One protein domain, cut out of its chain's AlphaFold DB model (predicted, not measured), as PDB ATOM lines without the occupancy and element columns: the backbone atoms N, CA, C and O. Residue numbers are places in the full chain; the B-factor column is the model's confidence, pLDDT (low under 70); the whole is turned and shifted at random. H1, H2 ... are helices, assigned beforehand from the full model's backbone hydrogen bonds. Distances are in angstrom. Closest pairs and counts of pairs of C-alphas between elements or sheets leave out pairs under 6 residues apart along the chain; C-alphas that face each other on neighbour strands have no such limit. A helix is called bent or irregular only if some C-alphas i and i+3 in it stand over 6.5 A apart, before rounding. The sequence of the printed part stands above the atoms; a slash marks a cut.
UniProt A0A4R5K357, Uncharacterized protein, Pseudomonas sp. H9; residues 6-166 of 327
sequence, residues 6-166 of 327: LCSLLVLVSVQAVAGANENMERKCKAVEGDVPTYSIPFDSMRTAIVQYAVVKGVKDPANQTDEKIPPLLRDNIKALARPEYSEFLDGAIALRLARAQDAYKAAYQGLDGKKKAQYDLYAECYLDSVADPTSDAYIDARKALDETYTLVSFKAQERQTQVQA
ATOM      1  N   LEU A   6     118.500  98.935 121.755       41.03
ATOM      2  CA  LEU A   6     118.049  99.919 122.748       41.03
ATOM      3  C   LEU A   6     118.905  99.953 124.025       41.03
ATOM      4  O   LEU A   6     119.170 101.028 124.554       41.03
ATOM      5  N   CYS A   7     119.412  98.811 124.506       37.84
ATOM      6  CA  CYS A   7     120.166  98.796 125.766       37.84
ATOM      7  C   CYS A   7     121.516  99.521 125.666       37.84
ATOM      8  O   CYS A   7     121.969 100.097 126.642       37.84
ATOM      9  N   SER A   8     122.173  99.542 124.505       40.28
ATOM     10  CA  SER A   8     123.560 100.032 124.433       40.28
ATOM     11  C   SER A   8     123.684 101.557 124.311       40.28
ATOM     12  O   SER A   8     124.786 102.081 124.455       40.28
ATOM     13  N   LEU A   9     122.592 102.270 124.011       38.03
ATOM     14  CA  LEU A   9     122.568 103.739 123.986       38.03
ATOM     15  C   LEU A   9     122.337 104.327 125.384       38.03
ATOM     16  O   LEU A   9     122.968 105.316 125.740       38.03
ATOM     17  N   LEU A  10     121.490 103.670 126.182       38.41
ATOM     18  CA  LEU A  10     121.211 104.045 127.571       38.41
ATOM     19  C   LEU A  10     122.282 103.564 128.563       38.41
ATOM     20  O   LEU A  10     122.394 104.110 129.649       38.41
ATOM     21  N   VAL A  11     123.151 102.614 128.201       39.97
ATOM     22  CA  VAL A  11     124.213 102.123 129.110       39.97
ATOM     23  C   VAL A  11     125.311 103.164 129.415       39.97
ATOM     24  O   VAL A  11     126.068 102.975 130.365       39.97
ATOM     25  N   LEU A  12     125.376 104.301 128.711       35.22
ATOM     26  CA  LEU A  12     126.226 105.431 129.131       35.22
ATOM     27  C   LEU A  12     125.601 106.293 130.244       35.22
ATOM     28  O   LEU A  12     126.312 107.091 130.852       35.22
ATOM     29  N   VAL A  13     124.318 106.102 130.568       36.06
ATOM     30  CA  VAL A  13     123.641 106.767 131.687       36.06
ATOM     31  C   VAL A  13     122.735 105.747 132.390       36.06
ATOM     32  O   VAL A  13     121.578 105.563 132.043       36.06
ATOM     33  N   SER A  14     123.280 105.106 133.430       31.45
ATOM     34  CA  SER A  14     122.590 104.281 134.445       31.45
ATOM     35  C   SER A  14     121.923 102.964 134.000       31.45
ATOM     36  O   SER A  14     120.878 102.928 133.364       31.45
ATOM     37  N   VAL A  15     122.489 101.842 134.465       31.73
ATOM     38  CA  VAL A  15     121.907 100.493 134.369       31.73
ATOM     39  C   VAL A  15     121.164 100.146 135.659       31.73
ATOM     40  O   VAL A  15     121.800 100.057 136.705       31.73
ATOM     41  N   GLN A  16     119.865  99.836 135.557       30.03
ATOM     42  CA  GLN A  16     119.260  98.644 136.176       30.03
ATOM     43  C   GLN A  16     117.903  98.269 135.525       30.03
ATOM     44  O   GLN A  16     116.942  99.023 135.611       30.03
ATOM     45  N   ALA A  17     117.853  97.035 134.986       33.12
ATOM     46  CA  ALA A  17     116.683  96.176 134.682       33.12
ATOM     47  C   ALA A  17     115.739  96.626 133.520       33.12
ATOM     48  O   ALA A  17     115.675  97.795 133.191       33.12
ATOM     49  N   VAL A  18     114.983  95.797 132.775       38.00
ATOM     50  CA  VAL A  18     114.303  94.509 133.034       38.00
ATOM     51  C   VAL A  18     114.018  93.787 131.695       38.00
ATOM     52  O   VAL A  18     113.505  94.385 130.750       38.00
ATOM     53  N   ALA A  19     114.220  92.467 131.635       32.66
ATOM     54  CA  ALA A  19     113.670  91.593 130.594       32.66
ATOM     55  C   ALA A  19     112.217  91.197 130.943       32.66
ATOM     56  O   ALA A  19     111.965  90.149 131.524       32.66
ATOM     57  N   GLY A  20     111.268  92.081 130.629       36.53
ATOM     58  CA  GLY A  20     109.820  91.898 130.853       36.53
ATOM     59  C   GLY A  20     108.966  92.995 130.196       36.53
ATOM     60  O   GLY A  20     107.831  93.238 130.587       36.53
ATOM     61  N   ALA A  21     109.538  93.713 129.227       46.91
ATOM     62  CA  ALA A  21     109.220  95.117 128.977       46.91
ATOM     63  C   ALA A  21     108.026  95.407 128.050       46.91
ATOM     64  O   ALA A  21     107.614  96.553 127.984       46.91
ATOM     65  N   ASN A  22     107.442  94.443 127.330       51.38
ATOM     66  CA  ASN A  22     106.660  94.817 126.139       51.38
ATOM     67  C   ASN A  22     105.251  95.365 126.417       51.38
ATOM     68  O   ASN A  22     104.918  96.432 125.926       51.38
ATOM     69  N   GLU A  23     104.438  94.677 127.223       56.09
ATOM     70  CA  GLU A  23     103.130  95.230 127.616       56.09
ATOM     71  C   GLU A  23     103.267  96.433 128.551       56.09
ATOM     72  O   GLU A  23     102.349  97.242 128.666       56.09
ATOM     73  N   ASN A  24     104.398  96.521 129.254       67.44
ATOM     74  CA  ASN A  24     104.692  97.621 130.156       67.44
ATOM     75  C   ASN A  24     105.106  98.868 129.364       67.44
ATOM     76  O   ASN A  24     104.651  99.953 129.692       67.44
ATOM     77  N   MET A  25     105.903  98.727 128.300       66.69
ATOM     78  CA  MET A  25     106.347  99.855 127.478       66.69
ATOM     79  C   MET A  25     105.197 100.448 126.673       66.69
ATOM     80  O   MET A  25     104.987 101.646 126.735       66.69
ATOM     81  N   GLU A  26     104.380  99.628 126.011       65.69
ATOM     82  CA  GLU A  26     103.226 100.131 125.255       65.69
ATOM     83  C   GLU A  26     102.208 100.837 126.171       65.69
ATOM     84  O   GLU A  26     101.688 101.900 125.833       65.69
ATOM     85  N   ARG A  27     101.987 100.307 127.388       71.31
ATOM     86  CA  ARG A  27     101.209 100.997 128.433       71.31
ATOM     87  C   ARG A  27     101.868 102.292 128.898       71.31
ATOM     88  O   ARG A  27     101.163 103.278 129.080       71.31
ATOM     89  N   LYS A  28     103.189 102.301 129.099       76.25
ATOM     90  CA  LYS A  28     103.940 103.497 129.494       76.25
ATOM     91  C   LYS A  28     103.884 104.567 128.409       76.25
ATOM     92  O   LYS A  28     103.591 105.699 128.747       76.25
ATOM     93  N   CYS A  29     104.069 104.216 127.137       77.12
ATOM     94  CA  CYS A  29     104.002 105.151 126.018       77.12
ATOM     95  C   CYS A  29     102.607 105.759 125.869       77.12
ATOM     96  O   CYS A  29     102.498 106.978 125.789       77.12
ATOM     97  N   LYS A  30     101.544 104.946 125.978       75.19
ATOM     98  CA  LYS A  30     100.157 105.444 126.040       75.19
ATOM     99  C   LYS A  30      99.912 106.377 127.227       75.19
ATOM    100  O   LYS A  30      99.179 107.350 127.102       75.19
ATOM    101  N   ALA A  31     100.536 106.109 128.377       74.31
ATOM    102  CA  ALA A  31     100.410 106.952 129.566       74.31
ATOM    103  C   ALA A  31     101.082 108.329 129.417       74.31
ATOM    104  O   ALA A  31     100.743 109.236 130.170       74.31
ATOM    105  N   VAL A  32     101.998 108.498 128.458       71.44
ATOM    106  CA  VAL A  32     102.635 109.787 128.139       71.44
ATOM    107  C   VAL A  32     102.118 110.403 126.826       71.44
ATOM    108  O   VAL A  32     102.500 111.516 126.477       71.44
ATOM    109  N   GLU A  33     101.193 109.757 126.114       63.28
ATOM    110  CA  GLU A  33     100.725 110.160 124.773       63.28
ATOM    111  C   GLU A  33      99.900 111.473 124.742       63.28
ATOM    112  O   GLU A  33      99.553 111.961 123.673       63.28
ATOM    113  N   GLY A  34      99.635 112.100 125.897       60.72
ATOM    114  CA  GLY A  34      98.934 113.392 126.014       60.72
ATOM    115  C   GLY A  34      99.674 114.487 126.795       60.72
ATOM    116  O   GLY A  34      99.261 115.642 126.745       60.72
ATOM    117  N   ASP A  35     100.779 114.152 127.465       61.19
ATOM    118  CA  ASP A  35     101.540 115.061 128.338       61.19
ATOM    119  C   ASP A  35     102.856 115.507 127.687       61.19
ATOM    120  O   ASP A  35     103.859 115.684 128.388       61.19
ATOM    121  N   VAL A  36     102.890 115.635 126.344       56.97
ATOM    122  CA  VAL A  36     104.111 116.050 125.627       56.97
ATOM    123  C   VAL A  36     104.634 117.285 126.340       56.97
ATOM    124  O   VAL A  36     103.907 118.283 126.399       56.97
ATOM    125  N   PRO A  37     105.834 117.232 126.940       57.25
ATOM    126  CA  PRO A  37     106.225 118.279 127.841       57.25
ATOM    127  C   PRO A  37     106.381 119.549 127.017       57.25
ATOM    128  O   PRO A  37     107.347 119.706 126.277       57.25
ATOM    129  N   THR A  38     105.439 120.479 127.154       58.50
ATOM    130  CA  THR A  38     105.494 121.825 126.564       58.50
ATOM    131  C   THR A  38     106.526 122.692 127.284       58.50
ATOM    132  O   THR A  38     106.416 123.916 127.354       58.50
ATOM    133  N   TYR A  39     107.563 122.065 127.844       57.53
ATOM    134  CA  TYR A  39     108.748 122.779 128.248       57.53
ATOM    135  C   TYR A  39     109.340 123.385 126.979       57.53
ATOM    136  O   TYR A  39     109.437 122.729 125.947       57.53
ATOM    137  N   SER A  40     109.715 124.654 127.053       55.59
ATOM    138  CA  SER A  40     110.250 125.480 125.965       55.59
ATOM    139  C   SER A  40     111.658 125.034 125.512       55.59
ATOM    140  O   SER A  40     112.546 125.853 125.298       55.59
ATOM    141  N   ILE A  41     111.892 123.726 125.451       60.16
ATOM    142  CA  ILE A  41     113.176 123.034 125.359       60.16
ATOM    143  C   ILE A  41     113.229 122.324 123.996       60.16
ATOM    144  O   ILE A  41     112.204 121.804 123.556       60.16
ATOM    145  N   PRO A  42     114.393 122.259 123.319       72.81
ATOM    146  CA  PRO A  42     114.545 121.678 121.978       72.81
ATOM    147  C   PRO A  42     114.461 120.135 121.966       72.81
ATOM    148  O   PRO A  42     115.387 119.444 121.543       72.81
ATOM    149  N   PHE A  43     113.340 119.578 122.427       77.44
ATOM    150  CA  PHE A  43     113.091 118.136 122.465       77.44
ATOM    151  C   PHE A  43     113.079 117.516 121.058       77.44
ATOM    152  O   PHE A  43     113.595 116.417 120.862       77.44
ATOM    153  N   ASP A  44     112.593 118.261 120.061       83.44
ATOM    154  CA  ASP A  44     112.564 117.836 118.658       83.44
ATOM    155  C   ASP A  44     113.953 117.521 118.097       83.44
ATOM    156  O   ASP A  44     114.171 116.481 117.481       83.44
ATOM    157  N   SER A  45     114.936 118.381 118.367       87.94
ATOM    158  CA  SER A  45     116.307 118.154 117.899       87.94
ATOM    159  C   SER A  45     116.924 116.911 118.536       87.94
ATOM    160  O   SER A  45     117.660 116.177 117.876       87.94
ATOM    161  N   MET A  46     116.606 116.655 119.806       90.56
ATOM    162  CA  MET A  46     117.079 115.473 120.514       90.56
ATOM    163  C   MET A  46     116.455 114.189 119.959       90.56
ATOM    164  O   MET A  46     117.200 113.267 119.624       90.56
ATOM    165  N   ARG A  47     115.121 114.123 119.825       89.69
ATOM    166  CA  ARG A  47     114.429 112.909 119.354       89.69
ATOM    167  C   ARG A  47     114.895 112.503 117.955       89.69
ATOM    168  O   ARG A  47     115.286 111.353 117.749       89.69
ATOM    169  N   THR A  48     115.000 113.472 117.043       92.06
ATOM    170  CA  THR A  48     115.518 113.252 115.690       92.06
ATOM    171  C   THR A  48     116.967 112.763 115.718       92.06
ATOM    172  O   THR A  48     117.297 111.770 115.070       92.06
ATOM    173  N   ALA A  49     117.856 113.403 116.489       93.12
ATOM    174  CA  ALA A  49     119.269 113.018 116.531       93.12
ATOM    175  C   ALA A  49     119.484 111.599 117.092       93.12
ATOM    176  O   ALA A  49     120.318 110.850 116.571       93.12
ATOM    177  N   ILE A  50     118.713 111.209 118.112       92.75
ATOM    178  CA  ILE A  50     118.775 109.871 118.714       92.75
ATOM    179  C   ILE A  50     118.324 108.801 117.712       92.75
ATOM    180  O   ILE A  50     119.048 107.821 117.522       92.75
ATOM    181  N   VAL A  51     117.187 108.995 117.029       93.94
ATOM    182  CA  VAL A  51     116.701 108.059 115.996       93.94
ATOM    183  C   VAL A  51     117.713 107.926 114.865       93.94
ATOM    184  O   VAL A  51     118.086 106.811 114.493       93.94
ATOM    185  N   GLN A  52     118.226 109.052 114.360       95.19
ATOM    186  CA  GLN A  52     119.224 109.053 113.291       95.19
ATOM    187  C   GLN A  52     120.475 108.255 113.676       95.19
ATOM    188  O   GLN A  52     120.982 107.477 112.867       95.19
ATOM    189  N   TYR A  53     120.989 108.433 114.896       95.81
ATOM    190  CA  TYR A  53     122.141 107.671 115.371       95.81
ATOM    191  C   TYR A  53     121.813 106.185 115.562       95.81
ATOM    192  O   TYR A  53     122.560 105.337 115.073       95.81
ATOM    193  N   ALA A  54     120.708 105.856 116.236       93.38
ATOM    194  CA  ALA A  54     120.335 104.479 116.549       93.38
ATOM    195  C   ALA A  54     120.148 103.630 115.283       93.38
ATOM    196  O   ALA A  54     120.691 102.528 115.191       93.38
ATOM    197  N   VAL A  55     119.441 104.166 114.286       93.50
ATOM    198  CA  VAL A  55     119.139 103.459 113.036       93.50
ATOM    199  C   VAL A  55     120.396 103.272 112.183       93.50
ATOM    200  O   VAL A  55     120.645 102.172 111.692       93.50
ATOM    201  N   VAL A  56     121.250 104.296 112.071       94.38
ATOM    202  CA  VAL A  56     122.506 104.198 111.306       94.38
ATOM    203  C   VAL A  56     123.522 103.285 112.000       94.38
ATOM    204  O   VAL A  56     124.175 102.483 111.336       94.38
ATOM    205  N   LYS A  57     123.617 103.319 113.335       95.19
ATOM    206  CA  LYS A  57     124.408 102.347 114.109       95.19
ATOM    207  C   LYS A  57     123.891 100.922 113.904       95.19
ATOM    208  O   LYS A  57     124.687  99.992 113.775       95.19
ATOM    209  N   GLY A  58     122.568 100.764 113.850       91.62
ATOM    210  CA  GLY A  58     121.887  99.492 113.634       91.62
ATOM    211  C   GLY A  58     122.250  98.805 112.317       91.62
ATOM    212  O   GLY A  58     122.153  97.584 112.248       91.62
ATOM    213  N   VAL A  59     122.745  99.537 111.312       92.25
ATOM    214  CA  VAL A  59     123.224  98.961 110.042       92.25
ATOM    215  C   VAL A  59     124.326  97.919 110.255       92.25
ATOM    216  O   VAL A  59     124.374  96.914 109.544       92.25
ATOM    217  N   LYS A  60     125.202  98.128 111.248       92.19
ATOM    218  CA  LYS A  60     126.321  97.215 111.540       92.19
ATOM    219  C   LYS A  60     125.898  95.925 112.240       92.19
ATOM    220  O   LYS A  60     126.727  95.032 112.370       92.19
ATOM    221  N   ASP A  61     124.656  95.828 112.710       90.81
ATOM    222  CA  ASP A  61     124.132  94.617 113.333       90.81
ATOM    223  C   ASP A  61     123.431  93.754 112.267       90.81
ATOM    224  O   ASP A  61     122.371  94.143 111.760       90.81
ATOM    225  N   PRO A  62     123.984  92.577 111.914       87.56
ATOM    226  CA  PRO A  62     123.386  91.691 110.921       87.56
ATOM    227  C   PRO A  62     121.955  91.270 111.267       87.56
ATOM    228  O   PRO A  62     121.161  91.030 110.361       87.56
ATOM    229  N   ALA A  63     121.593  91.219 112.556       88.12
ATOM    230  CA  ALA A  63     120.247  90.837 112.972       88.12
ATOM    231  C   ALA A  63     119.181  91.802 112.426       88.12
ATOM    232  O   ALA A  63     118.100  91.366 112.025       88.12
ATOM    233  N   ASN A  64     119.507  93.094 112.320       83.06
ATOM    234  CA  ASN A  64     118.593  94.125 111.821       83.06
ATOM    235  C   ASN A  64     118.340  94.018 110.316       83.06
ATOM    236  O   ASN A  64     117.318  94.477 109.818       83.06
ATOM    237  N   GLN A  65     119.239  93.374 109.574       85.25
ATOM    238  CA  GLN A  65     119.034  93.121 108.148       85.25
ATOM    239  C   GLN A  65     117.938  92.071 107.916       85.25
ATOM    240  O   GLN A  65     117.340  92.019 106.841       85.25
ATOM    241  N   THR A  66     117.652  91.237 108.917       88.56
ATOM    242  CA  THR A  66     116.673  90.145 108.837       88.56
ATOM    243  C   THR A  66     115.459  90.329 109.745       88.56
ATOM    244  O   THR A  66     114.538  89.524 109.661       88.56
ATOM    245  N   ASP A  67     115.424  91.361 110.594       88.06
ATOM    246  CA  ASP A  67     114.333  91.555 111.556       88.06
ATOM    247  C   ASP A  67     113.022  91.911 110.844       88.06
ATOM    248  O   ASP A  67     112.873  92.985 110.254       88.06
ATOM    249  N   GLU A  68     112.048  91.004 110.922       88.94
ATOM    250  CA  GLU A  68     110.727  91.168 110.320       88.94
ATOM    251  C   GLU A  68     109.936  92.354 110.877       88.94
ATOM    252  O   GLU A  68     109.036  92.851 110.200       88.94
ATOM    253  N   LYS A  69     110.302  92.843 112.065       86.50
ATOM    254  CA  LYS A  69     109.655  93.984 112.723       86.50
ATOM    255  C   LYS A  69     110.102  95.328 112.178       86.50
ATOM    256  O   LYS A  69     109.399  96.314 112.367       86.50
ATOM    257  N   ILE A  70     111.261  95.382 111.525       89.00
ATOM    258  CA  ILE A  70     111.706  96.592 110.843       89.00
ATOM    259  C   ILE A  70     110.909  96.695 109.542       89.00
ATOM    260  O   ILE A  70     110.937  95.742 108.752       89.00
ATOM    261  N   PRO A  71     110.225  97.821 109.276       93.25
ATOM    262  CA  PRO A  71     109.491  98.014 108.034       93.25
ATOM    263  C   PRO A  71     110.348  97.683 106.799       93.25
ATOM    264  O   PRO A  71     111.534  98.032 106.782       93.25
ATOM    265  N   PRO A  72     109.780  97.043 105.756       94.62
ATOM    266  CA  PRO A  72     110.545  96.554 104.607       94.62
ATOM    267  C   PRO A  72     111.489  97.596 103.990       94.62
ATOM    268  O   PRO A  72     112.662  97.307 103.795       94.62
ATOM    269  N   LEU A  73     111.022  98.835 103.803       93.88
ATOM    270  CA  LEU A  73     111.830  99.926 103.241       93.88
ATOM    271  C   LEU A  73     113.068 100.267 104.087       93.88
ATOM    272  O   LEU A  73     114.162 100.414 103.546       93.88
ATOM    273  N   LEU A  74     112.931 100.365 105.416       93.44
ATOM    274  CA  LEU A  74     114.080 100.616 106.297       93.44
ATOM    275  C   LEU A  74     115.048  99.432 106.281       93.44
ATOM    276  O   LEU A  74     116.261  99.628 106.267       93.44
ATOM    277  N   ARG A  75     114.518  98.206 106.243       93.06
ATOM    278  CA  ARG A  75     115.318  96.978 106.177       93.06
ATOM    279  C   ARG A  75     116.132  96.902 104.888       93.06
ATOM    280  O   ARG A  75     117.307  96.543 104.934       93.06
ATOM    281  N   ASP A  76     115.537  97.267 103.758       95.38
ATOM    282  CA  ASP A  76     116.211  97.290 102.460       95.38
ATOM    283  C   ASP A  76     117.311  98.356 102.419       95.38
ATOM    284  O   ASP A  76     118.426  98.068 101.982       95.38
ATOM    285  N   ASN A  77     117.061  99.541 102.983       95.06
ATOM    286  CA  ASN A  77     118.084 100.575 103.149       95.06
ATOM    287  C   ASN A  77     119.232 100.120 104.064       95.06
ATOM    288  O   ASN A  77     120.404 100.329 103.745       95.06
ATOM    289  N   ILE A  78     118.917  99.457 105.181       94.25
ATOM    290  CA  ILE A  78     119.915  98.874 106.087       94.25
ATOM    291  C   ILE A  78     120.776  97.842 105.344       94.25
ATOM    292  O   ILE A  78     122.002  97.908 105.416       94.25
ATOM    293  N   LYS A  79     120.168  96.932 104.573       95.44
ATOM    294  CA  LYS A  79     120.902  95.967 103.735       95.44
ATOM    295  C   LYS A  79     121.774  96.655 102.686       95.44
ATOM    296  O   LYS A  79     122.911  96.245 102.472       95.44
ATOM    297  N   ALA A  80     121.261  97.699 102.036       96.38
ATOM    298  CA  ALA A  80     122.002  98.454 101.031       96.38
ATOM    299  C   ALA A  80     123.231  99.161 101.624       96.38
ATOM    300  O   ALA A  80     124.256  99.265 100.953       96.38
ATOM    301  N   LEU A  81     123.141  99.607 102.879       96.81
ATOM    302  CA  LEU A  81     124.231 100.233 103.625       96.81
ATOM    303  C   LEU A  81     125.220  99.236 104.243       96.81
ATOM    304  O   LEU A  81     126.373  99.591 104.468       96.81
ATOM    305  N   ALA A  82     124.808  97.992 104.488       95.94
ATOM    306  CA  ALA A  82     125.632  96.958 105.114       95.94
ATOM    307  C   ALA A  82     126.684  96.320 104.182       95.94
ATOM    308  O   ALA A  82     127.247  95.268 104.495       95.94
ATOM    309  N   ARG A  83     126.956  96.930 103.025       95.94
ATOM    310  CA  ARG A  83     127.957  96.435 102.079       95.94
ATOM    311  C   ARG A  83     129.380  96.614 102.632       95.94
ATOM    312  O   ARG A  83     129.666  97.663 103.215       95.94
ATOM    313  N   PRO A  84     130.297  95.648 102.429       95.69
ATOM    314  CA  PRO A  84     131.666  95.735 102.943       95.69
ATOM    315  C   PRO A  84     132.408  97.009 102.518       95.69
ATOM    316  O   PRO A  84     133.090  97.625 103.335       95.69
ATOM    317  N   GLU A  85     132.231  97.452 101.271       95.38
ATOM    318  CA  GLU A  85     132.857  98.663 100.729       95.38
ATOM    319  C   GLU A  85     132.407  99.965 101.413       95.38
ATOM    320  O   GLU A  85     133.077 100.990 101.281       95.38
ATOM    321  N   TYR A  86     131.300  99.939 102.161       97.44
ATOM    322  CA  TYR A  86     130.785 101.091 102.902       97.44
ATOM    323  C   TYR A  86     131.220 101.106 104.368       97.44
ATOM    324  O   TYR A  86     131.054 102.129 105.025       97.44
ATOM    325  N   SER A  87     131.795 100.013 104.885       94.94
ATOM    326  CA  SER A  87     132.031  99.822 106.322       94.94
ATOM    327  C   SER A  87     132.850 100.950 106.963       94.94
ATOM    328  O   SER A  87     132.461 101.465 108.009       94.94
ATOM    329  N   GLU A  88     133.933 101.380 106.312       93.69
ATOM    330  CA  GLU A  88     134.802 102.457 106.807       93.69
ATOM    331  C   GLU A  88     134.087 103.819 106.828       93.69
ATOM    332  O   GLU A  88     134.170 104.569 107.801       93.69
ATOM    333  N   PHE A  89     133.326 104.135 105.778       97.25
ATOM    334  CA  PHE A  89     132.589 105.399 105.683       97.25
ATOM    335  C   PHE A  89     131.389 105.433 106.631       97.25
ATOM    336  O   PHE A  89     131.040 106.486 107.170       97.25
ATOM    337  N   LEU A  90     130.780 104.270 106.857       96.81
ATOM    338  CA  LEU A  90     129.689 104.092 107.797       96.81
ATOM    339  C   LEU A  90     130.150 104.372 109.232       96.81
ATOM    340  O   LEU A  90     129.426 105.036 109.966       96.81
ATOM    341  N   ASP A  91     131.363 103.968 109.617       95.38
ATOM    342  CA  ASP A  91     131.921 104.290 110.939       95.38
ATOM    343  C   ASP A  91     132.075 105.802 111.152       95.38
ATOM    344  O   ASP A  91     131.705 106.320 112.209       95.38
ATOM    345  N   GLY A  92     132.515 106.531 110.122       95.56
ATOM    346  CA  GLY A  92     132.545 107.996 110.144       95.56
ATOM    347  C   GLY A  92     131.150 108.618 110.296       95.56
ATOM    348  O   GLY A  92     130.957 109.526 111.110       95.56
ATOM    349  N   ALA A  93     130.155 108.105 109.568       96.56
ATOM    350  CA  ALA A  93     128.771 108.568 109.672       96.56
ATOM    351  C   ALA A  93     128.162 108.281 111.058       96.56
ATOM    352  O   ALA A  93     127.497 109.146 111.634       96.56
ATOM    353  N   ILE A  94     128.425 107.098 111.623       95.94
ATOM    354  CA  ILE A  94     127.995 106.704 112.971       95.94
ATOM    355  C   ILE A  94     128.609 107.639 114.016       95.94
ATOM    356  O   ILE A  94     127.885 108.129 114.883       95.94
ATOM    357  N   ALA A  95     129.914 107.915 113.931       95.62
ATOM    358  CA  ALA A  95     130.604 108.805 114.863       95.62
ATOM    359  C   ALA A  95     130.047 110.238 114.812       95.62
ATOM    360  O   ALA A  95     129.766 110.832 115.854       95.62
ATOM    361  N   LEU A  96     129.807 110.771 113.608       96.12
ATOM    362  CA  LEU A  96     129.211 112.096 113.428       96.12
ATOM    363  C   LEU A  96     127.804 112.180 114.038       96.12
ATOM    364  O   LEU A  96     127.468 113.162 114.702       96.12
ATOM    365  N   ARG A  97     126.971 111.155 113.823       95.25
ATOM    366  CA  ARG A  97     125.608 111.115 114.372       95.25
ATOM    367  C   ARG A  97     125.599 110.913 115.886       95.25
ATOM    368  O   ARG A  97     124.770 111.527 116.549       95.25
ATOM    369  N   LEU A  98     126.540 110.142 116.436       95.00
ATOM    370  CA  LEU A  98     126.724 110.014 117.884       95.00
ATOM    371  C   LEU A  98     127.020 111.370 118.528       95.00
ATOM    372  O   LEU A  98     126.357 111.729 119.497       95.00
ATOM    373  N   ALA A  99     127.966 112.133 117.974       94.75
ATOM    374  CA  ALA A  99     128.312 113.456 118.494       94.75
ATOM    375  C   ALA A  99     127.095 114.399 118.482       94.75
ATOM    376  O   ALA A  99     126.760 114.994 119.503       94.75
ATOM    377  N   ARG A 100     126.350 114.442 117.367       94.81
ATOM    378  CA  ARG A 100     125.106 115.231 117.264       94.81
ATOM    379  C   ARG A 100     124.053 114.805 118.287       94.81
ATOM    380  O   ARG A 100     123.400 115.662 118.875       94.81
ATOM    381  N   ALA A 101     123.885 113.500 118.500       92.31
ATOM    382  CA  ALA A 101     122.953 112.979 119.493       92.31
ATOM    383  C   ALA A 101     123.370 113.360 120.922       92.31
ATOM    384  O   ALA A 101     122.520 113.765 121.707       92.31
ATOM    385  N   GLN A 102     124.665 113.296 121.248       92.75
ATOM    386  CA  GLN A 102     125.196 113.710 122.550       92.75
ATOM    387  C   GLN A 102     124.998 115.209 122.809       92.75
ATOM    388  O   GLN A 102     124.565 115.584 123.900       92.75
ATOM    389  N   ASP A 103     125.256 116.056 121.812       92.06
ATOM    390  CA  ASP A 103     125.052 117.504 121.918       92.06
ATOM    391  C   ASP A 103     123.571 117.855 122.096       92.06
ATOM    392  O   ASP A 103     123.213 118.632 122.986       92.06
ATOM    393  N   ALA A 104     122.692 117.234 121.300       90.69
ATOM    394  CA  ALA A 104     121.250 117.440 121.398       90.69
ATOM    395  C   ALA A 104     120.688 116.940 122.739       90.69
ATOM    396  O   ALA A 104     119.861 117.618 123.350       90.69
ATOM    397  N   TYR A 105     121.182 115.801 123.238       89.25
ATOM    398  CA  TYR A 105     120.838 115.281 124.562       89.25
ATOM    399  C   TYR A 105     121.274 116.248 125.668       89.25
ATOM    400  O   TYR A 105     120.473 116.638 126.514       89.25
ATOM    401  N   LYS A 106     122.526 116.719 125.640       90.62
ATOM    402  CA  LYS A 106     123.032 117.689 126.622       90.62
ATOM    403  C   LYS A 106     122.188 118.968 126.651       90.62
ATOM    404  O   LYS A 106     121.894 119.465 127.737       90.62
ATOM    405  N   ALA A 107     121.791 119.476 125.483       89.50
ATOM    406  CA  ALA A 107     120.949 120.664 125.366       89.50
ATOM    407  C   ALA A 107     119.530 120.434 125.911       89.50
ATOM    408  O   ALA A 107     119.022 121.261 126.664       89.50
ATOM    409  N   ALA A 108     118.906 119.297 125.587       87.88
ATOM    410  CA  ALA A 108     117.552 118.979 126.040       87.88
ATOM    411  C   ALA A 108     117.454 118.752 127.560       87.88
ATOM    412  O   ALA A 108     116.424 119.043 128.160       87.88
ATOM    413  N   TYR A 109     118.525 118.272 128.201       87.50
ATOM    414  CA  TYR A 109     118.544 117.972 129.639       87.50
ATOM    415  C   TYR A 109     118.975 119.158 130.510       87.50
ATOM    416  O   TYR A 109     118.978 119.059 131.745       87.50
ATOM    417  N   GLN A 110     119.357 120.279 129.896       90.19
ATOM    418  CA  GLN A 110     119.828 121.454 130.613       90.19
ATOM    419  C   GLN A 110     118.703 122.054 131.472       90.19
ATOM    420  O   GLN A 110     117.661 122.460 130.971       90.19
ATOM    421  N   GLY A 111     118.923 122.117 132.790       86.62
ATOM    422  CA  GLY A 111     117.964 122.694 133.741       86.62
ATOM    423  C   GLY A 111     116.803 121.776 134.147       86.62
ATOM    424  O   GLY A 111     115.942 122.205 134.913       86.62
ATOM    425  N   LEU A 112     116.775 120.519 133.686       86.81
ATOM    426  CA  LEU A 112     115.777 119.540 134.119       86.81
ATOM    427  C   LEU A 112     116.130 118.931 135.487       86.81
ATOM    428  O   LEU A 112     117.278 118.555 135.741       86.81
ATOM    429  N   ASP A 113     115.125 118.783 136.352       90.69
ATOM    430  CA  ASP A 113     115.222 117.991 137.581       90.69
ATOM    431  C   ASP A 113     115.119 116.478 137.294       90.69
ATOM    432  O   ASP A 113     114.789 116.056 136.186       90.69
ATOM    433  N   GLY A 114     115.398 115.639 138.297       89.62
ATOM    434  CA  GLY A 114     115.427 114.182 138.127       89.62
ATOM    435  C   GLY A 114     114.109 113.559 137.648       89.62
ATOM    436  O   GLY A 114     114.149 112.581 136.905       89.62
ATOM    437  N   LYS A 115     112.948 114.126 138.009       88.56
ATOM    438  CA  LYS A 115     111.648 113.607 137.550       88.56
ATOM    439  C   LYS A 115     111.427 113.936 136.078       88.56
ATOM    440  O   LYS A 115     111.037 113.058 135.314       88.56
ATOM    441  N   LYS A 116     111.733 115.172 135.669       86.31
ATOM    442  CA  LYS A 116     111.625 115.598 134.266       86.31
ATOM    443  C   LYS A 116     112.597 114.850 133.360       86.31
ATOM    444  O   LYS A 116     112.217 114.468 132.260       86.31
ATOM    445  N   LYS A 117     113.821 114.588 133.833       87.69
ATOM    446  CA  LYS A 117     114.801 113.762 133.109       87.69
ATOM    447  C   LYS A 117     114.265 112.358 132.835       87.69
ATOM    448  O   LYS A 117     114.243 111.949 131.685       87.69
ATOM    449  N   ALA A 118     113.738 111.685 133.860       86.88
ATOM    450  CA  ALA A 118     113.157 110.351 133.702       86.88
ATOM    451  C   ALA A 118     111.960 110.339 132.733       86.88
ATOM    452  O   ALA A 118     111.780 109.389 131.975       86.88
ATOM    453  N   GLN A 119     111.149 111.403 132.732       84.56
ATOM    454  CA  GLN A 119     110.065 111.559 131.763       84.56
ATOM    455  C   GLN A 119     110.608 111.734 130.333       84.56
ATOM    456  O   GLN A 119     110.086 111.112 129.413       84.56
ATOM    457  N   TYR A 120     111.674 112.521 130.138       84.62
ATOM    458  CA  TYR A 120     112.339 112.692 128.836       84.62
ATOM    459  C   TYR A 120     112.957 111.393 128.322       84.62
ATOM    460  O   TYR A 120     112.801 111.086 127.140       84.62
ATOM    461  N   ASP A 121     113.608 110.625 129.200       86.31
ATOM    462  CA  ASP A 121     114.163 109.316 128.852       86.31
ATOM    463  C   ASP A 121     113.046 108.390 128.344       86.31
ATOM    464  O   ASP A 121     113.173 107.797 127.273       86.31
ATOM    465  N   LEU A 122     111.906 108.348 129.046       86.56
ATOM    466  CA  LEU A 122     110.753 107.542 128.640       86.56
ATOM    467  C   LEU A 122     110.176 107.986 127.287       86.56
ATOM    468  O   LEU A 122     109.872 107.145 126.444       86.56
ATOM    469  N   TYR A 123     110.046 109.294 127.044       85.25
ATOM    470  CA  TYR A 123     109.596 109.787 125.740       85.25
ATOM    471  C   TYR A 123     110.568 109.431 124.614       85.25
ATOM    472  O   TYR A 123     110.125 109.076 123.523       85.25
ATOM    473  N   ALA A 124     111.877 109.525 124.857       86.25
ATOM    474  CA  ALA A 124     112.887 109.158 123.871       86.25
ATOM    475  C   ALA A 124     112.822 107.659 123.530       86.25
ATOM    476  O   ALA A 124     112.915 107.299 122.355       86.25
ATOM    477  N   GLU A 125     112.606 106.796 124.527       86.69
ATOM    478  CA  GLU A 125     112.378 105.359 124.325       86.69
ATOM    479  C   GLU A 125     111.115 105.094 123.493       86.69
ATOM    480  O   GLU A 125     111.180 104.386 122.488       86.69
ATOM    481  N   CYS A 126     109.987 105.719 123.843       87.38
ATOM    482  CA  CYS A 126     108.734 105.578 123.099       87.38
ATOM    483  C   CYS A 126     108.842 106.072 121.650       87.38
ATOM    484  O   CYS A 126     108.268 105.478 120.738       87.38
ATOM    485  N   TYR A 127     109.600 107.147 121.425       88.56
ATOM    486  CA  TYR A 127     109.855 107.665 120.087       88.56
ATOM    487  C   TYR A 127     110.751 106.729 119.263       88.56
ATOM    488  O   TYR A 127     110.534 106.563 118.070       88.56
ATOM    489  N   LEU A 128     111.734 106.066 119.877       87.44
ATOM    490  CA  LEU A 128     112.529 105.043 119.189       87.44
ATOM    491  C   LEU A 128     111.698 103.807 118.824       87.44
ATOM    492  O   LEU A 128     111.862 103.268 117.730       87.44
ATOM    493  N   ASP A 129     110.801 103.369 119.708       87.50
ATOM    494  CA  ASP A 129     109.927 102.220 119.448       87.50
ATOM    495  C   ASP A 129     108.934 102.494 118.301       87.50
ATOM    496  O   ASP A 129     108.592 101.577 117.546       87.50
ATOM    497  N   SER A 130     108.529 103.754 118.093       89.31
ATOM    498  CA  SER A 130     107.623 104.127 117.000       89.31
ATOM    499  C   SER A 130     108.269 104.098 115.609       89.31
ATOM    500  O   SER A 130     107.550 104.181 114.615       89.31
ATOM    501  N   VAL A 131     109.586 103.864 115.487       90.50
ATOM    502  CA  VAL A 131     110.265 103.626 114.191       90.50
ATOM    503  C   VAL A 131     109.657 102.436 113.428       90.50
ATOM    504  O   VAL A 131     109.764 102.367 112.204       90.50
ATOM    505  N   ALA A 132     109.006 101.498 114.122       89.62
ATOM    506  CA  ALA A 132     108.312 100.374 113.492       89.62
ATOM    507  C   ALA A 132     106.985 100.762 112.804       89.62
ATOM    508  O   ALA A 132     106.498  99.997 111.973       89.62
ATOM    509  N   ASP A 133     106.410 101.924 113.124       91.06
ATOM    510  CA  ASP A 133     105.183 102.445 112.518       91.06
ATOM    511  C   ASP A 133     105.518 103.359 111.322       91.06
ATOM    512  O   ASP A 133     106.053 104.448 111.531       91.06
ATOM    513  N   PRO A 134     105.177 102.980 110.073       93.12
ATOM    514  CA  PRO A 134     105.462 103.780 108.880       93.12
ATOM    515  C   PRO A 134     104.830 105.178 108.852       93.12
ATOM    516  O   PRO A 134     105.191 105.988 107.996       93.12
ATOM    517  N   THR A 135     103.859 105.446 109.728       93.25
ATOM    518  CA  THR A 135     103.160 106.734 109.822       93.25
ATOM    519  C   THR A 135     103.752 107.674 110.872       93.25
ATOM    520  O   THR A 135     103.371 108.843 110.914       93.25
ATOM    521  N   SER A 136     104.704 107.205 111.686       91.75
ATOM    522  CA  SER A 136     105.303 107.999 112.759       91.75
ATOM    523  C   SER A 136     106.381 108.971 112.259       91.75
ATOM    524  O   SER A 136     107.106 108.704 111.295       91.75
ATOM    525  N   ASP A 137     106.570 110.079 112.983       91.44
ATOM    526  CA  ASP A 137     107.704 110.987 112.758       91.44
ATOM    527  C   ASP A 137     109.053 110.254 112.884       91.44
ATOM    528  O   ASP A 137     109.985 110.528 112.131       91.44
ATOM    529  N   ALA A 138     109.159 109.298 113.816       90.62
ATOM    530  CA  ALA A 138     110.392 108.555 114.052       90.62
ATOM    531  C   ALA A 138     110.768 107.688 112.845       90.62
ATOM    532  O   ALA A 138     111.939 107.598 112.482       90.62
ATOM    533  N   TYR A 139     109.782 107.090 112.175       93.81
ATOM    534  CA  TYR A 139     110.004 106.384 110.918       93.81
ATOM    535  C   TYR A 139     110.492 107.325 109.809       93.81
ATOM    536  O   TYR A 139     111.424 106.988 109.073       93.81
ATOM    537  N   ILE A 140     109.901 108.519 109.698       95.31
ATOM    538  CA  ILE A 140     110.314 109.532 108.715       95.31
ATOM    539  C   ILE A 140     111.769 109.955 108.964       95.31
ATOM    540  O   ILE A 140     112.570 109.981 108.022       95.31
ATOM    541  N   ASP A 141     112.128 110.214 110.221       93.81
ATOM    542  CA  ASP A 141     113.486 110.566 110.635       93.81
ATOM    543  C   ASP A 141     114.479 109.424 110.398       93.81
ATOM    544  O   ASP A 141     115.575 109.660 109.884       93.81
ATOM    545  N   ALA A 142     114.092 108.183 110.706       94.88
ATOM    546  CA  ALA A 142     114.884 106.984 110.445       94.88
ATOM    547  C   ALA A 142     115.184 106.820 108.951       94.88
ATOM    548  O   ALA A 142     116.339 106.625 108.560       94.88
ATOM    549  N   ARG A 143     114.155 106.946 108.104       96.94
ATOM    550  CA  ARG A 143     114.293 106.854 106.648       96.94
ATOM    551  C   ARG A 143     115.237 107.930 106.127       96.94
ATOM    552  O   ARG A 143     116.200 107.612 105.436       96.94
ATOM    553  N   LYS A 144     115.016 109.184 106.533       96.81
ATOM    554  CA  LYS A 144     115.877 110.312 106.167       96.81
ATOM    555  C   LYS A 144     117.332 110.068 106.579       96.81
ATOM    556  O   LYS A 144     118.238 110.299 105.782       96.81
ATOM    557  N   ALA A 145     117.565 109.552 107.789       96.69
ATOM    558  CA  ALA A 145     118.903 109.227 108.277       96.69
ATOM    559  C   ALA A 145     119.622 108.222 107.373       96.69
ATOM    560  O   ALA A 145     120.804 108.405 107.063       96.69
ATOM    561  N   LEU A 146     118.919 107.156 106.983       97.00
ATOM    562  CA  LEU A 146     119.452 106.099 106.133       97.00
ATOM    563  C   LEU A 146     119.717 106.608 104.715       97.00
ATOM    564  O   LEU A 146     120.804 106.363 104.203       97.00
ATOM    565  N   ASP A 147     118.797 107.367 104.119       97.56
ATOM    566  CA  ASP A 147     118.946 107.903 102.759       97.56
ATOM    567  C   ASP A 147     120.126 108.890 102.658       97.56
ATOM    568  O   ASP A 147     120.960 108.804 101.748       97.56
ATOM    569  N   GLU A 148     120.254 109.799 103.633       97.44
ATOM    570  CA  GLU A 148     121.399 110.712 103.742       97.44
ATOM    571  C   GLU A 148     122.713 109.941 103.904       97.44
ATOM    572  O   GLU A 148     123.719 110.262 103.268       97.44
ATOM    573  N   THR A 149     122.706 108.909 104.754       97.50
ATOM    574  CA  THR A 149     123.891 108.080 104.991       97.50
ATOM    575  C   THR A 149     124.262 107.315 103.727       97.50
ATOM    576  O   THR A 149     125.431 107.305 103.361       97.50
ATOM    577  N   TYR A 150     123.287 106.743 103.018       97.44
ATOM    578  CA  TYR A 150     123.505 106.014 101.770       97.44
ATOM    579  C   TYR A 150     124.132 106.905 100.707       97.44
ATOM    580  O   TYR A 150     125.138 106.534 100.102       97.44
ATOM    581  N   THR A 151     123.598 108.112 100.532       97.25
ATOM    582  CA  THR A 151     124.143 109.099  99.592       97.25
ATOM    583  C   THR A 151     125.595 109.442  99.932       97.25
ATOM    584  O   THR A 151     126.459 109.418  99.057       97.25
ATOM    585  N   LEU A 152     125.893 109.692 101.210       96.62
ATOM    586  CA  LEU A 152     127.244 110.020 101.659       96.62
ATOM    587  C   LEU A 152     128.230 108.861 101.449       96.62
ATOM    588  O   LEU A 152     129.304 109.067 100.879       96.62
ATOM    589  N   VAL A 153     127.893 107.652 101.910       97.31
ATOM    590  CA  VAL A 153     128.826 106.513 101.855       97.31
ATOM    591  C   VAL A 153     129.014 105.993 100.435       97.31
ATOM    592  O   VAL A 153     130.132 105.635 100.079       97.31
ATOM    593  N   SER A 154     127.968 106.004  99.600       96.75
ATOM    594  CA  SER A 154     128.073 105.586  98.196       96.75
ATOM    595  C   SER A 154     128.950 106.545  97.392       96.75
ATOM    596  O   SER A 154     129.843 106.092  96.675       96.75
ATOM    597  N   PHE A 155     128.785 107.860  97.582       97.56
ATOM    598  CA  PHE A 155     129.659 108.865  96.979       97.56
ATOM    599  C   PHE A 155     131.120 108.670  97.408       97.56
ATOM    600  O   PHE A 155     132.017 108.648  96.568       97.56
ATOM    601  N   LYS A 156     131.368 108.468  98.709       97.25
ATOM    602  CA  LYS A 156     132.725 108.258  99.233       97.25
ATOM    603  C   LYS A 156     133.366 106.952  98.763       97.25
ATOM    604  O   LYS A 156     134.556 106.929  98.447       97.25
ATOM    605  N   ALA A 157     132.584 105.885  98.649       96.62
ATOM    606  CA  ALA A 157     133.052 104.628  98.083       96.62
ATOM    607  C   ALA A 157     133.416 104.774  96.599       96.62
ATOM    608  O   ALA A 157     134.473 104.298  96.184       96.62
ATOM    609  N   GLN A 158     132.592 105.480  95.819       96.81
ATOM    610  CA  GLN A 158     132.881 105.770  94.417       96.81
ATOM    611  C   GLN A 158     134.146 106.628  94.268       96.81
ATOM    612  O   GLN A 158     135.018 106.288  93.471       96.81
ATOM    613  N   GLU A 159     134.293 107.683  95.075       96.81
ATOM    614  CA  GLU A 159     135.486 108.539  95.108       96.81
ATOM    615  C   GLU A 159     136.758 107.707  95.346       96.81
ATOM    616  O   GLU A 159     137.721 107.803  94.580       96.81
ATOM    617  N   ARG A 160     136.740 106.817  96.347       96.69
ATOM    618  CA  ARG A 160     137.866 105.917  96.638       96.69
ATOM    619  C   ARG A 160     138.168 104.967  95.482       96.69
ATOM    620  O   ARG A 160     139.333 104.780  95.140       96.69
ATOM    621  N   GLN A 161     137.149 104.370  94.862       95.88
ATOM    622  CA  GLN A 161     137.350 103.486  93.708       95.88
ATOM    623  C   GLN A 161     137.991 104.231  92.533       95.88
ATOM    624  O   GLN A 161     138.929 103.718  91.922       95.88
ATOM    625  N   THR A 162     137.535 105.450  92.243       97.19
ATOM    626  CA  THR A 162     138.127 106.292  91.198       97.19
ATOM    627  C   THR A 162     139.576 106.652  91.518       97.19
ATOM    628  O   THR A 162     140.425 106.550  90.634       97.19
ATOM    629  N   GLN A 163     139.896 106.994  92.770       97.19
ATOM    630  CA  GLN A 163     141.273 107.272  93.194       97.19
ATOM    631  C   GLN A 163     142.190 106.053  93.022       97.19
ATOM    632  O   GLN A 163     143.269 106.175  92.446       97.19
ATOM    633  N   VAL A 164     141.743 104.864  93.438       97.19
ATOM    634  CA  VAL A 164     142.506 103.614  93.268       97.19
ATOM    635  C   VAL A 164     142.732 103.302  91.785       97.19
ATOM    636  O   VAL A 164     143.835 102.930  91.385       97.19
ATOM    637  N   GLN A 165     141.714 103.485  90.938       97.06
ATOM    638  CA  GLN A 165     141.856 103.292  89.493       97.06
ATOM    639  C   GLN A 165     142.814 104.308  88.858       97.06
ATOM    640  O   GLN A 165     143.597 103.931  87.986       97.06
ATOM    641  N   ALA A 166     142.777 105.572  89.287       97.75
ATOM    642  CA  ALA A 166     143.684 106.610  88.806       97.75
ATOM    643  C   ALA A 166     145.144 106.289  89.163       97.75
ATOM    644  O   ALA A 166     145.991 106.266  88.272       97.75
TER     645      ALA A 166
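What this domain is: This is residues 6 to 166 of the 327 residues of an uncharacterized protein of Pseudomonas sp. H9 (UniProt A0A4R5K357). Three long helices, H6, H7 and H8, make the sides of a rough triangle round a core helix, H3, and H8 runs on past its meeting with H6. H2 packs on H7, H5 packs on H8 with H4 beside it, and short H1 lies near H3; residues 18 to 24, of which 22 to 24 belong to H2, stick out. The printed part has 161 residues with eight named helices, H1 to H8 in order, and no named strand: all helix, mostly crossed in packing. It is compact, with a radius of gyration of the C-alphas of 17.2 A, yet elongated, spanning 59 by 34 by 29 A.

How they stand to each other: H1, residues 7 to 10, is close to but not clearly touching H3, residues 43 to 58; their closest C-alphas, Leu 9 and Ala 54, are 7.8 A apart. H2, residues 22 to 32, touches residues 122 to 126 alone of H7, residues 114 to 132, closest at C-alphas 29 and 126, 5.6 A, a steep tilt of 63 degrees. H3 touches H6, residues 84 to 108, at a shallow tilt of 24 degrees, opposite ways; the closest C-alphas, Met 46 and Ala 104, are 4.7 A apart. H3 touches H7 with residues 47 to 51 alone, closest at C-alphas 51 and 128, 6.1 A. Residues 138 to 149 alone of H8, residues 137 to 166, touch H3, closest at C-alphas 52 and 145, 5.0 A, a steep tilt of 50 degrees. H4, residues 62 to 66, touches H5, residues 72 to 81, closest at C-alphas 65 and 79, 5.6 A. H5 touches H8 at a shallow tilt of 26 degrees, the same way, closest at C-alphas 81 and 150, 6.1 A. H6 touches H8 with residues 85 to 93 alone, closest at C-alphas 89 and 153, 5.5 A. H7 and H8 touch, closest at C-alphas 131 and 139, 4.3 A, a steep tilt of 68 degrees, only just short of perpendicular. Every O i to N i+4 pair is within hydrogen-bond range in H2, H3, H5 and H8, against 19 of 21 in H6, 13 of 15 in H7 and 0 of 1 in H4, where 2 of 2 O i to N i+3 pairs are; H1 is too short for an O i to N i+4 pair.

Where its parts are: H1 begins at C-alpha 7, (120.166, 98.796, 125.766). H3 is 22.4 A long, H7 29.1 A and H6 35.7 A. H6 is irregular, with C-alphas 85 and 88 at 7.4 A, and has a kink of 32 degrees near residue 91. H8, 43.4 A, ends at C-alpha 166, (143.684, 106.610, 88.806).

The domain as a whole: The C-alphas farthest apart, Ala 31 and Ala 166, are 59.4 A apart. The printed part has no cut; the link from H1 to H2 is long. Confidence is under 70 in residues 6 to 26 and 33 to 41; the mean pLDDT of the printed part is 83.3.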